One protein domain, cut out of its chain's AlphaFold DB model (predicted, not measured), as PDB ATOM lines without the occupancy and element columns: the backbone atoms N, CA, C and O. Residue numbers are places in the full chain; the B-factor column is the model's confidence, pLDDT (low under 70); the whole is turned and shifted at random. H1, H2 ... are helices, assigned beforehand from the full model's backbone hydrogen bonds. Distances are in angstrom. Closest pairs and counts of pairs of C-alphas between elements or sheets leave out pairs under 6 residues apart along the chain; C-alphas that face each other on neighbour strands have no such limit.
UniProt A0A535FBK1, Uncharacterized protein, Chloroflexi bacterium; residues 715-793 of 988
ATOM      1  N   ASN A 715     -34.120 -11.737 -20.761       86.69
ATOM      2  CA  ASN A 715     -35.030 -12.740 -20.209       86.69
ATOM      3  C   ASN A 715     -34.416 -14.150 -20.245       86.69
ATOM      4  O   ASN A 715     -34.487 -14.867 -19.244       86.69
ATOM      5  N   ALA A 716     -33.783 -14.530 -21.360       87.06
ATOM      6  CA  ALA A 716     -33.097 -15.815 -21.501       87.06
ATOM      7  C   ALA A 716     -31.930 -15.952 -20.506       87.06
ATOM      8  O   ALA A 716     -31.811 -16.963 -19.813       87.06
ATOM      9  N   LEU A 717     -31.111 -14.907 -20.360       87.81
ATOM     10  CA  LEU A 717     -29.981 -14.887 -19.431       87.81
ATOM     11  C   LEU A 717     -30.443 -14.936 -17.969       87.81
ATOM     12  O   LEU A 717     -29.864 -15.659 -17.160       87.81
ATOM     13  N   LYS A 718     -31.516 -14.215 -17.627       87.06
ATOM     14  CA  LYS A 718     -32.128 -14.249 -16.292       87.06
ATOM     15  C   LYS A 718     -32.649 -15.646 -15.947       87.06
ATOM     16  O   LYS A 718     -32.412 -16.121 -14.838       87.06
ATOM     17  N   ALA A 719     -33.323 -16.311 -16.887       86.31
ATOM     18  CA  ALA A 719     -33.806 -17.679 -16.706       86.31
ATOM     19  C   ALA A 719     -32.648 -18.672 -16.495       86.31
ATOM     20  O   ALA A 719     -32.707 -19.505 -15.589       86.31
ATOM     21  N   LEU A 720     -31.571 -18.537 -17.273       87.75
ATOM     22  CA  LEU A 720     -30.368 -19.356 -17.134       87.75
ATOM     23  C   LEU A 720     -29.676 -19.139 -15.777       87.75
ATOM     24  O   LEU A 720     -29.404 -20.103 -15.065       87.75
ATOM     25  N   ARG A 721     -29.443 -17.883 -15.376       89.19
ATOM     26  CA  ARG A 721     -28.798 -17.535 -14.095       89.19
ATOM     27  C   ARG A 721     -29.587 -18.010 -12.882       89.19
ATOM     28  O   ARG A 721     -28.988 -18.462 -11.910       89.19
ATOM     29  N   ALA A 722     -30.918 -17.975 -12.949       86.31
ATOM     30  CA  ALA A 722     -31.762 -18.532 -11.897       86.31
ATOM     31  C   ALA A 722     -31.465 -20.024 -11.670       86.31
ATOM     32  O   ALA A 722     -31.361 -20.465 -10.529       86.31
ATOM     33  N   ILE A 723     -31.244 -20.792 -12.741       84.94
ATOM     34  CA  ILE A 723     -30.896 -22.217 -12.648       84.94
ATOM     35  C   ILE A 723     -29.449 -22.411 -12.189       84.94
ATOM     36  O   ILE A 723     -29.196 -23.306 -11.389       84.94
ATOM     37  N   LEU A 724     -28.510 -21.578 -12.638       83.06
ATOM     38  CA  LEU A 724     -27.100 -21.662 -12.231       83.06
ATOM     39  C   LEU A 724     -26.860 -21.286 -10.757       83.06
ATOM     40  O   LEU A 724     -25.857 -21.697 -10.187       83.06
ATOM     41  N   SER A 725     -27.774 -20.542 -10.126       77.81
ATOM     42  CA  SER A 725     -27.647 -20.099  -8.727       77.81
ATOM     43  C   SER A 725     -27.822 -21.202  -7.669       77.81
ATOM     44  O   SER A 725     -27.564 -20.973  -6.487       77.81
ATOM     45  N   HIS A 726     -28.249 -22.404  -8.067       72.50
ATOM     46  CA  HIS A 726     -28.434 -23.539  -7.164       72.50
ATOM     47  C   HIS A 726     -27.195 -24.455  -7.147       72.50
ATOM     48  O   HIS A 726     -26.602 -24.747  -8.181       72.50
ATOM     49  N   HIS A 727     -26.793 -24.948  -5.969       53.12
ATOM     50  CA  HIS A 727     -25.709 -25.934  -5.864       53.12
ATOM     51  C   HIS A 727     -26.118 -27.268  -6.518       53.12
ATOM     52  O   HIS A 727     -27.174 -27.805  -6.189       53.12
ATOM     53  N   ARG A 728     -25.257 -27.810  -7.399       64.69
ATOM     54  CA  ARG A 728     -25.484 -29.037  -8.199       64.69
ATOM     55  C   ARG A 728     -26.755 -28.983  -9.051       64.69
ATOM     56  O   ARG A 728     -27.630 -29.839  -8.951       64.69
ATOM     57  N   SER A 729     -26.876 -27.958  -9.888       70.69
ATOM     58  CA  SER A 729     -27.989 -27.843 -10.832       70.69
ATOM     59  C   SER A 729     -28.038 -29.019 -11.810       70.69
ATOM     60  O   SER A 729     -27.011 -29.534 -12.230       70.69
ATOM     61  N   SER A 730     -29.245 -29.421 -12.204       83.81
ATOM     62  CA  SER A 730     -29.471 -30.439 -13.238       83.81
ATOM     63  C   SER A 730     -28.960 -29.954 -14.601       83.81
ATOM     64  O   SER A 730     -29.346 -28.875 -15.066       83.81
ATOM     65  N   ALA A 731     -28.126 -30.758 -15.264       86.94
ATOM     66  CA  ALA A 731     -27.621 -30.484 -16.604       86.94
ATOM     67  C   ALA A 731     -28.757 -30.427 -17.635       86.94
ATOM     68  O   ALA A 731     -28.725 -29.581 -18.531       86.94
ATOM     69  N   LEU A 732     -29.800 -31.255 -17.471       86.00
ATOM     70  CA  LEU A 732     -31.004 -31.222 -18.314       86.00
ATOM     71  C   LEU A 732     -31.716 -29.870 -18.213       86.00
ATOM     72  O   LEU A 732     -32.101 -29.287 -19.227       86.00
ATOM     73  N   ARG A 733     -31.852 -29.328 -16.996       86.06
ATOM     74  CA  ARG A 733     -32.462 -28.007 -16.778       86.06
ATOM     75  C   ARG A 733     -31.602 -26.877 -17.336       86.06
ATOM     76  O   ARG A 733     -32.155 -25.932 -17.893       86.06
ATOM     77  N   ILE A 734     -30.276 -26.978 -17.216       88.19
ATOM     78  CA  ILE A 734     -29.342 -26.007 -17.805       88.19
ATOM     79  C   ILE A 734     -29.480 -26.002 -19.330       88.19
ATOM     80  O   ILE A 734     -29.630 -24.934 -19.916       88.19
ATOM     81  N   ALA A 735     -29.485 -27.170 -19.975       85.50
ATOM     82  CA  ALA A 735     -29.634 -27.261 -21.425       85.50
ATOM     83  C   ALA A 735     -31.010 -26.782 -21.910       85.50
ATOM     84  O   ALA A 735     -31.078 -26.071 -22.906       85.50
ATOM     85  N   ALA A 736     -32.089 -27.099 -21.187       85.12
ATOM     86  CA  ALA A 736     -33.435 -26.640 -21.530       85.12
ATOM     87  C   ALA A 736     -33.597 -25.112 -21.429       85.12
ATOM     88  O   ALA A 736     -34.378 -24.525 -22.172       85.12
ATOM     89  N   ALA A 737     -32.872 -24.465 -20.514       84.81
ATOM     90  CA  ALA A 737     -32.884 -23.012 -20.363       84.81
ATOM     91  C   ALA A 737     -31.853 -22.287 -21.240       84.81
ATOM     92  O   ALA A 737     -31.892 -21.060 -21.345       84.81
ATOM     93  N   TYR A 738     -30.923 -23.022 -21.855       87.56
ATOM     94  CA  TYR A 738     -29.890 -22.456 -22.707       87.56
ATOM     95  C   TYR A 738     -30.366 -22.319 -24.156       87.56
ATOM     96  O   TYR A 738     -30.340 -23.277 -24.929       87.56
ATOM     97  N   ASP A 739     -30.734 -21.102 -24.555       86.31
ATOM     98  CA  ASP A 739     -31.013 -20.782 -25.956       86.31
ATOM     99  C   ASP A 739     -29.731 -20.338 -26.678       86.31
ATOM    100  O   ASP A 739     -29.304 -19.182 -26.588       86.31
ATOM    101  N   ALA A 740     -29.121 -21.265 -27.418       82.62
ATOM    102  CA  ALA A 740     -27.905 -21.009 -28.187       82.62
ATOM    103  C   ALA A 740     -28.084 -19.887 -29.228       82.62
ATOM    104  O   ALA A 740     -27.170 -19.091 -29.436       82.62
ATOM    105  N   SER A 741     -29.270 -19.769 -29.839       83.81
ATOM    106  CA  SER A 741     -29.526 -18.773 -30.887       83.81
ATOM    107  C   SER A 741     -29.490 -17.339 -30.350       83.81
ATOM    108  O   SER A 741     -29.031 -16.422 -31.038       83.81
ATOM    109  N   LEU A 742     -29.901 -17.154 -29.093       84.06
ATOM    110  CA  LEU A 742     -29.929 -15.858 -28.423       84.06
ATOM    111  C   LEU A 742     -28.640 -15.562 -27.645       84.06
ATOM    112  O   LEU A 742     -28.159 -14.424 -27.683       84.06
ATOM    113  N   LEU A 743     -28.085 -16.558 -26.945       84.75
ATOM    114  CA  LEU A 743     -27.033 -16.362 -25.941       84.75
ATOM    115  C   LEU A 743     -25.603 -16.587 -26.452       84.75
ATOM    116  O   LEU A 743     -24.695 -15.950 -25.917       84.75
ATOM    117  N   ASP A 744     -25.370 -17.393 -27.501       80.38
ATOM    118  CA  ASP A 744     -24.003 -17.629 -28.020       80.38
ATOM    119  C   ASP A 744     -23.334 -16.314 -28.457       80.38
ATOM    120  O   ASP A 744     -22.144 -16.093 -28.216       80.38
ATOM    121  N   SER A 745     -24.134 -15.424 -29.050       75.88
ATOM    122  CA  SER A 745     -23.737 -14.107 -29.556       75.88
ATOM    123  C   SER A 745     -23.872 -12.970 -28.531       75.88
ATOM    124  O   SER A 745     -23.585 -11.818 -28.862       75.88
ATOM    125  N   SER A 746     -24.307 -13.261 -27.298       78.44
ATOM    126  CA  SER A 746     -24.424 -12.256 -26.236       78.44
ATOM    127  C   SER A 746     -23.069 -11.979 -25.574       78.44
ATOM    128  O   SER A 746     -22.311 -12.898 -25.248       78.44
ATOM    129  N   LYS A 747     -22.778 -10.695 -25.333       76.88
ATOM    130  CA  LYS A 747     -21.580 -10.230 -24.614       76.88
ATOM    131  C   LYS A 747     -21.711 -10.357 -23.088       76.88
ATOM    132  O   LYS A 747     -20.701 -10.305 -22.398       76.88
ATOM    133  N   ASN A 748     -22.924 -10.585 -22.577       80.00
ATOM    134  CA  ASN A 748     -23.233 -10.544 -21.142       80.00
ATOM    135  C   ASN A 748     -23.092 -11.912 -20.444       80.00
ATOM    136  O   ASN A 748     -23.376 -12.025 -19.251       80.00
ATOM    137  N   LEU A 749     -22.651 -12.944 -21.178       82.44
ATOM    138  CA  LEU A 749     -22.362 -14.282 -20.660       82.44
ATOM    139  C   LEU A 749     -20.881 -14.393 -20.263       82.44
ATOM    140  O   LEU A 749     -19.993 -14.280 -21.117       82.44
ATOM    141  N   THR A 750     -20.622 -14.641 -18.983       84.00
ATOM    142  CA  THR A 750     -19.269 -14.702 -18.411       84.00
ATOM    143  C   THR A 750     -18.500 -15.962 -18.849       84.00
ATOM    144  O   THR A 750     -19.113 -16.957 -19.255       84.00
ATOM    145  N   PRO A 751     -17.152 -15.964 -18.772       81.06
ATOM    146  CA  PRO A 751     -16.345 -17.152 -19.062       81.06
ATOM    147  C   PRO A 751     -16.708 -18.367 -18.195       81.06
ATOM    148  O   PRO A 751     -16.770 -19.483 -18.708       81.06
ATOM    149  N   ASP A 752     -17.018 -18.147 -16.917       80.88
ATOM    150  CA  ASP A 752     -17.375 -19.214 -15.977       80.88
ATOM    151  C   ASP A 752     -18.736 -19.833 -16.318       80.88
ATOM    152  O   ASP A 752     -18.873 -21.056 -16.380       80.88
ATOM    153  N   GLU A 753     -19.734 -19.005 -16.655       86.50
ATOM    154  CA  GLU A 753     -21.037 -19.482 -17.141       86.50
ATOM    155  C   GLU A 753     -20.873 -20.330 -18.415       86.50
ATOM    156  O   GLU A 753     -21.468 -21.405 -18.529       86.50
ATOM    157  N   ARG A 754     -20.000 -19.915 -19.348       85.31
ATOM    158  CA  ARG A 754     -19.673 -20.691 -20.562       85.31
ATOM    159  C   ARG A 754     -19.029 -22.040 -20.235       85.31
ATOM    160  O   ARG A 754     -19.361 -23.040 -20.877       85.31
ATOM    161  N   ALA A 755     -18.141 -22.089 -19.244       84.31
ATOM    162  CA  ALA A 755     -17.500 -23.326 -18.805       84.31
ATOM    163  C   ALA A 755     -18.506 -24.308 -18.177       84.31
ATOM    164  O   ALA A 755     -18.462 -25.508 -18.475       84.31
ATOM    165  N   ILE A 756     -19.460 -23.808 -17.382       86.69
ATOM    166  CA  ILE A 756     -20.528 -24.629 -16.793       86.69
ATOM    167  C   ILE A 756     -21.442 -25.194 -17.888       86.69
ATOM    168  O   ILE A 756     -21.717 -26.392 -17.894       86.69
ATOM    169  N   ILE A 757     -21.847 -24.379 -18.866       87.62
ATOM    170  CA  ILE A 757     -22.685 -24.823 -19.997       87.62
ATOM    171  C   ILE A 757     -21.958 -25.879 -20.841       87.62
ATOM    172  O   ILE A 757     -22.556 -26.875 -21.250       87.62
ATOM    173  N   SER A 758     -20.658 -25.698 -21.088       87.31
ATOM    174  CA  SER A 758     -19.835 -26.688 -21.795       87.31
ATOM    175  C   SER A 758     -19.754 -28.015 -21.033       87.31
ATOM    176  O   SER A 758     -19.884 -29.091 -21.623       87.31
ATOM    177  N   SER A 759     -19.597 -27.958 -19.711       88.94
ATOM    178  CA  SER A 759     -19.573 -29.147 -18.853       88.94
ATOM    179  C   SER A 759     -20.936 -29.838 -18.803       88.94
ATOM    180  O   SER A 759     -20.984 -31.053 -18.961       88.94
ATOM    181  N   ALA A 760     -22.038 -29.084 -18.739       89.50
ATOM    182  CA  ALA A 760     -23.393 -29.631 -18.822       89.50
ATOM    183  C   ALA A 760     -23.640 -30.355 -20.159       89.50
ATOM    184  O   ALA A 760     -24.192 -31.450 -20.166       89.50
ATOM    185  N   LYS A 761     -23.170 -29.810 -21.293       88.69
ATOM    186  CA  LYS A 761     -23.269 -30.478 -22.608       88.69
ATOM    187  C   LYS A 761     -22.505 -31.805 -22.655       88.69
ATOM    188  O   LYS A 761     -23.030 -32.792 -23.161       88.69
ATOM    189  N   ARG A 762     -21.279 -31.841 -22.120       90.69
ATOM    190  CA  ARG A 762     -20.486 -33.082 -22.025       90.69
ATOM    191  C   ARG A 762     -21.159 -34.101 -21.108       90.69
ATOM    192  O   ARG A 762     -21.223 -35.277 -21.456       90.69
ATOM    193  N   TYR A 763     -21.692 -33.640 -19.977       92.12
ATOM    194  CA  TYR A 763     -22.416 -34.490 -19.041       92.12
ATOM    195  C   TYR A 763     -23.665 -35.089 -19.688       92.12
ATOM    196  O   TYR A 763     -23.908 -36.275 -19.521       92.12
ATOM    197  N   LEU A 764     -24.427 -34.320 -20.475       90.62
ATOM    198  CA  LEU A 764     -25.612 -34.837 -21.162       90.62
ATOM    199  C   LEU A 764     -25.278 -35.917 -22.191       90.62
ATOM    200  O   LEU A 764     -25.967 -36.928 -22.232       90.62
ATOM    201  N   ALA A 765     -24.194 -35.757 -22.952       89.56
ATOM    202  CA  ALA A 765     -23.741 -36.801 -23.872       89.56
ATOM    203  C   ALA A 765     -23.387 -38.104 -23.126       89.56
ATOM    204  O   ALA A 765     -23.753 -39.196 -23.562       89.56
ATOM    205  N   MET A 766     -22.713 -37.989 -21.977       92.56
ATOM    206  CA  MET A 766     -22.433 -39.124 -21.095       92.56
ATOM    207  C   MET A 766     -23.727 -39.724 -20.521       92.56
ATOM    208  O   MET A 766     -23.901 -40.940 -20.533       92.56
ATOM    209  N   TYR A 767     -24.640 -38.884 -20.034       90.88
ATOM    210  CA  TYR A 767     -25.919 -39.285 -19.456       90.88
ATOM    211  C   TYR A 767     -26.772 -40.053 -20.469       90.88
ATOM    212  O   TYR A 767     -27.245 -41.137 -20.156       90.88
ATOM    213  N   GLU A 768     -26.909 -39.559 -21.702       90.12
ATOM    214  CA  GLU A 768     -27.644 -40.235 -22.778       90.12
ATOM    215  C   GLU A 768     -27.038 -41.599 -23.126       90.12
ATOM    216  O   GLU A 768     -27.760 -42.590 -23.244       90.12
ATOM    217  N   ALA A 769     -25.710 -41.673 -23.234       87.81
ATOM    218  CA  ALA A 769     -25.016 -42.929 -23.486       87.81
ATOM    219  C   ALA A 769     -25.215 -43.940 -22.345       87.81
ATOM    220  O   ALA A 769     -25.408 -45.128 -22.601       87.81
ATOM    221  N   ILE A 770     -25.231 -43.478 -21.092       90.06
ATOM    222  CA  ILE A 770     -25.494 -44.330 -19.927       90.06
ATOM    223  C   ILE A 770     -26.955 -44.762 -19.873       90.06
ATOM    224  O   ILE A 770     -27.218 -45.924 -19.594       90.06
ATOM    225  N   GLN A 771     -27.906 -43.887 -20.189       89.38
ATOM    226  CA  GLN A 771     -29.322 -44.252 -20.286       89.38
ATOM    227  C   GLN A 771     -29.544 -45.339 -21.346       89.38
ATOM    228  O   GLN A 771     -30.220 -46.333 -21.083       89.38
ATOM    229  N   ALA A 772     -28.910 -45.210 -22.514       87.94
ATOM    230  CA  ALA A 772     -28.933 -46.246 -23.545       87.94
ATOM    231  C   ALA A 772     -28.267 -47.555 -23.075       87.94
ATOM    232  O   ALA A 772     -28.774 -48.648 -23.342       87.94
ATOM    233  N   ALA A 773     -27.160 -47.462 -22.333       87.00
ATOM    234  CA  ALA A 773     -26.485 -48.621 -21.758       87.00
ATOM    235  C   ALA A 773     -27.326 -49.318 -20.674       87.00
ATOM    236  O   ALA A 773     -27.355 -50.542 -20.623       87.00
ATOM    237  N   LEU A 774     -28.065 -48.565 -19.856       85.44
ATOM    238  CA  LEU A 774     -28.984 -49.103 -18.851       85.44
ATOM    239  C   LEU A 774     -30.182 -49.811 -19.496       85.44
ATOM    240  O   LEU A 774     -30.612 -50.844 -18.995       85.44
ATOM    241  N   GLN A 775     -30.690 -49.310 -20.628       83.69
ATOM    242  CA  GLN A 775     -31.753 -49.981 -21.392       83.69
ATOM    243  C   GLN A 775     -31.292 -51.286 -22.049       83.69
ATOM    244  O   GLN A 775     -32.093 -52.197 -22.243       83.69
ATOM    245  N   THR A 776     -30.014 -51.361 -22.415       82.25
ATOM    246  CA  THR A 776     -29.400 -52.534 -23.056       82.25
ATOM    247  C   THR A 776     -28.660 -53.437 -22.067       82.25
ATOM    248  O   THR A 776     -28.036 -54.405 -22.492       82.25
ATOM    249  N   GLU A 777     -28.723 -53.121 -20.767       76.38
ATOM    250  CA  GLU A 777     -28.009 -53.793 -19.671       76.38
ATOM    251  C   GLU A 777     -26.500 -53.998 -19.950       76.38
ATOM    252  O   GLU A 777     -25.897 -55.006 -19.583       76.38
ATOM    253  N   SER A 778     -25.867 -53.027 -20.618       80.88
ATOM    254  CA  SER A 778     -24.461 -53.097 -21.028       80.88
ATOM    255  C   SER A 778     -23.518 -52.465 -19.998       80.88
ATOM    256  O   SER A 778     -23.167 -51.285 -20.089       80.88
ATOM    257  N   ASP A 779     -23.037 -53.272 -19.050       82.31
ATOM    258  CA  ASP A 779     -22.049 -52.842 -18.043       82.31
ATOM    259  C   ASP A 779     -20.750 -52.299 -18.672       82.31
ATOM    260  O   ASP A 779     -20.155 -51.346 -18.165       82.31
ATOM    261  N   GLU A 780     -20.309 -52.883 -19.793       81.00
ATOM    262  CA  GLU A 780     -19.094 -52.472 -20.510       81.00
ATOM    263  C   GLU A 780     -19.202 -51.026 -21.010       81.00
ATOM    264  O   GLU A 780     -18.278 -50.227 -20.835       81.00
ATOM    265  N   THR A 781     -20.356 -50.669 -21.576       83.06
ATOM    266  CA  THR A 781     -20.605 -49.321 -22.096       83.06
ATOM    267  C   THR A 781     -20.650 -48.303 -20.956       83.06
ATOM    268  O   THR A 781     -20.024 -47.248 -21.061       83.06
ATOM    269  N   ILE A 782     -21.295 -48.646 -19.833       86.56
ATOM    270  CA  ILE A 782     -21.308 -47.810 -18.619       86.56
ATOM    271  C   ILE A 782     -19.875 -47.545 -18.145       86.56
ATOM    272  O   ILE A 782     -19.494 -46.396 -17.933       86.56
ATOM    273  N   CYS A 783     -19.050 -48.588 -18.044       84.31
ATOM    274  CA  CYS A 783     -17.679 -48.474 -17.551       84.31
ATOM    275  C   CYS A 783     -16.728 -47.696 -18.472       84.31
ATOM    276  O   CYS A 783     -15.660 -47.284 -18.016       84.31
ATOM    277  N   ASN A 784     -17.051 -47.577 -19.760       84.25
ATOM    278  CA  ASN A 784     -16.220 -46.872 -20.736       84.25
ATOM    279  C   ASN A 784     -16.614 -45.400 -20.882       84.25
ATOM    280  O   ASN A 784     -15.771 -44.581 -21.241       84.25
ATOM    281  N   VAL A 785     -17.883 -45.071 -20.628       87.44
ATOM    282  CA  VAL A 785     -18.426 -43.726 -20.846       87.44
ATOM    283  C   VAL A 785     -18.541 -42.923 -19.548       87.44
ATOM    284  O   VAL A 785     -18.455 -41.697 -19.596       87.44
ATOM    285  N   TYR A 786     -18.717 -43.573 -18.393       89.00
ATOM    286  CA  TYR A 786     -18.911 -42.883 -17.118       89.00
ATOM    287  C   TYR A 786     -17.646 -42.164 -16.625       89.00
ATOM    288  O   TYR A 786     -16.611 -42.785 -16.381       89.00
ATOM    289  N   ASP A 787     -17.771 -40.855 -16.409       87.94
ATOM    290  CA  ASP A 787     -16.772 -39.974 -15.804       87.94
ATOM    291  C   ASP A 787     -17.283 -39.495 -14.437       87.94
ATOM    292  O   ASP A 787     -18.266 -38.754 -14.338       87.94
ATOM    293  N   SER A 788     -16.603 -39.915 -13.370       84.81
ATOM    294  CA  SER A 788     -16.957 -39.577 -11.986       84.81
ATOM    295  C   SER A 788     -16.807 -38.086 -11.682       84.81
ATOM    296  O   SER A 788     -17.669 -37.506 -11.024       84.81
ATOM    297  N   THR A 789     -15.772 -37.432 -12.217       83.69
ATOM    298  CA  THR A 789     -15.493 -36.007 -11.972       83.69
ATOM    299  C   THR A 789     -16.538 -35.103 -12.614       83.69
ATOM    300  O   THR A 789     -16.898 -34.053 -12.075       83.69
ATOM    301  N   LEU A 790     -17.056 -35.526 -13.768       86.12
ATOM    302  CA  LEU A 790     -18.146 -34.856 -14.456       86.12
ATOM    303  C   LEU A 790     -19.488 -35.154 -13.774       86.12
ATOM    304  O   LEU A 790     -20.330 -34.263 -13.679       86.12
ATOM    305  N   ALA A 791     -19.677 -36.374 -13.262       84.75
ATOM    306  CA  ALA A 791     -20.897 -36.778 -12.573       84.75
ATOM    307  C   ALA A 791     -21.108 -36.089 -11.216       84.75
ATOM    308  O   ALA A 791     -22.247 -35.823 -10.848       84.75
ATOM    309  N   GLU A 792     -20.045 -35.736 -10.492       85.44
ATOM    310  CA  GLU A 792     -20.141 -35.025  -9.206       85.44
ATOM    311  C   GLU A 792     -20.680 -33.587  -9.319       85.44
ATOM    312  O   GLU A 792     -21.164 -33.020  -8.330       85.44
ATOM    313  N   GLN A 793     -20.600 -32.994 -10.514       85.31
ATOM    314  CA  GLN A 793     -21.009 -31.610 -10.779       85.31
ATOM    315  C   GLN A 793     -22.525 -31.455 -10.968       85.31
ATOM    316  O   GLN A 793     -23.051 -30.359 -10.764       85.31
TER     317      GLN A 793
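What this domain is: This is residues 715 to 793 of the 988 residues of an uncharacterized protein of Chloroflexi bacterium (UniProt A0A535FBK1). One long helix, H4, makes the long axis of the model, and a helical hairpin of H1 and H2 sits over its first half, with H2 packed across it at a steep angle. At the other end of H4 the short helix H5 folds back along it, and the printed part then returns through the small helix H6 toward the middle of H4; the small helix H3 is near the opposite end of the model, by H1. The printed part has 79 residues with six named helices, in order H1 to H6, and no named strand; its class is all helix. It is elongated, spanning 43 by 23 by 17 A, and only just loose, close to compact, with a radius of gyration of the C-alphas of 14.4 A.

How they stand to each other: H1, residues 715 to 724, and H2, residues 731 to 737, touch and form a helical hairpin, at a shallow tilt of 16 degrees, opposite ways; their closest C-alphas, those of Leu 720 and Ala 737, are 5.5 A apart. H3, residues 740 to 743, only just touches H1, with 3 pairs of C-alphas within 8 A, the closest being Leu 717 and Leu 743 at 7.3 A. H4, residues 751 to 775, is the hub, touching three other helices. It touches H2 with residues 757 to 764 alone, at a steep tilt of 60 degrees, opposite ways; the closest C-alphas, those of Ala 731 and Ala 760, are 4.9 A apart. H1 and H4 are near each other, with 6 pairs of C-alphas within 10 A. H5, residues 779 to 785, makes a helical hairpin with H4, touching residues 766 to 774 alone at a shallow tilt of 17 degrees, opposite ways; the closest C-alphas, those of Ile 770 and Ile 782, are 5.6 A apart. H6, residues 788 to 791, only just touches H4, with 3 pairs of C-alphas within 8 A, the closest being Tyr 763 and Leu 790 at 6.3 A. H5 and H6 are apart from H1, H2 and H3. In H1, H2, H4 and H5 every O i to N i+4 pair is within hydrogen-bond range; H3 and H6 are too short for such a pair.

Where its parts are: H1 begins at C-alpha 715, (-35.030, -12.740, -20.209), and is 14.4 A long. H4 runs 36.3 A from C-alpha 751, (-16.345, -17.152, -19.062), to C-alpha 775, (-31.753, -49.981, -21.392). H6 ends at C-alpha 791, (-20.897, -36.778, -12.573).

The domain as a whole: The two C-alphas farthest apart, those of Lys 747 and Glu 777, are 44.3 A apart. The printed part has no cut and no long link. The mean pLDDT of the printed part is 84.4, and residues 727 to 728 are under 70.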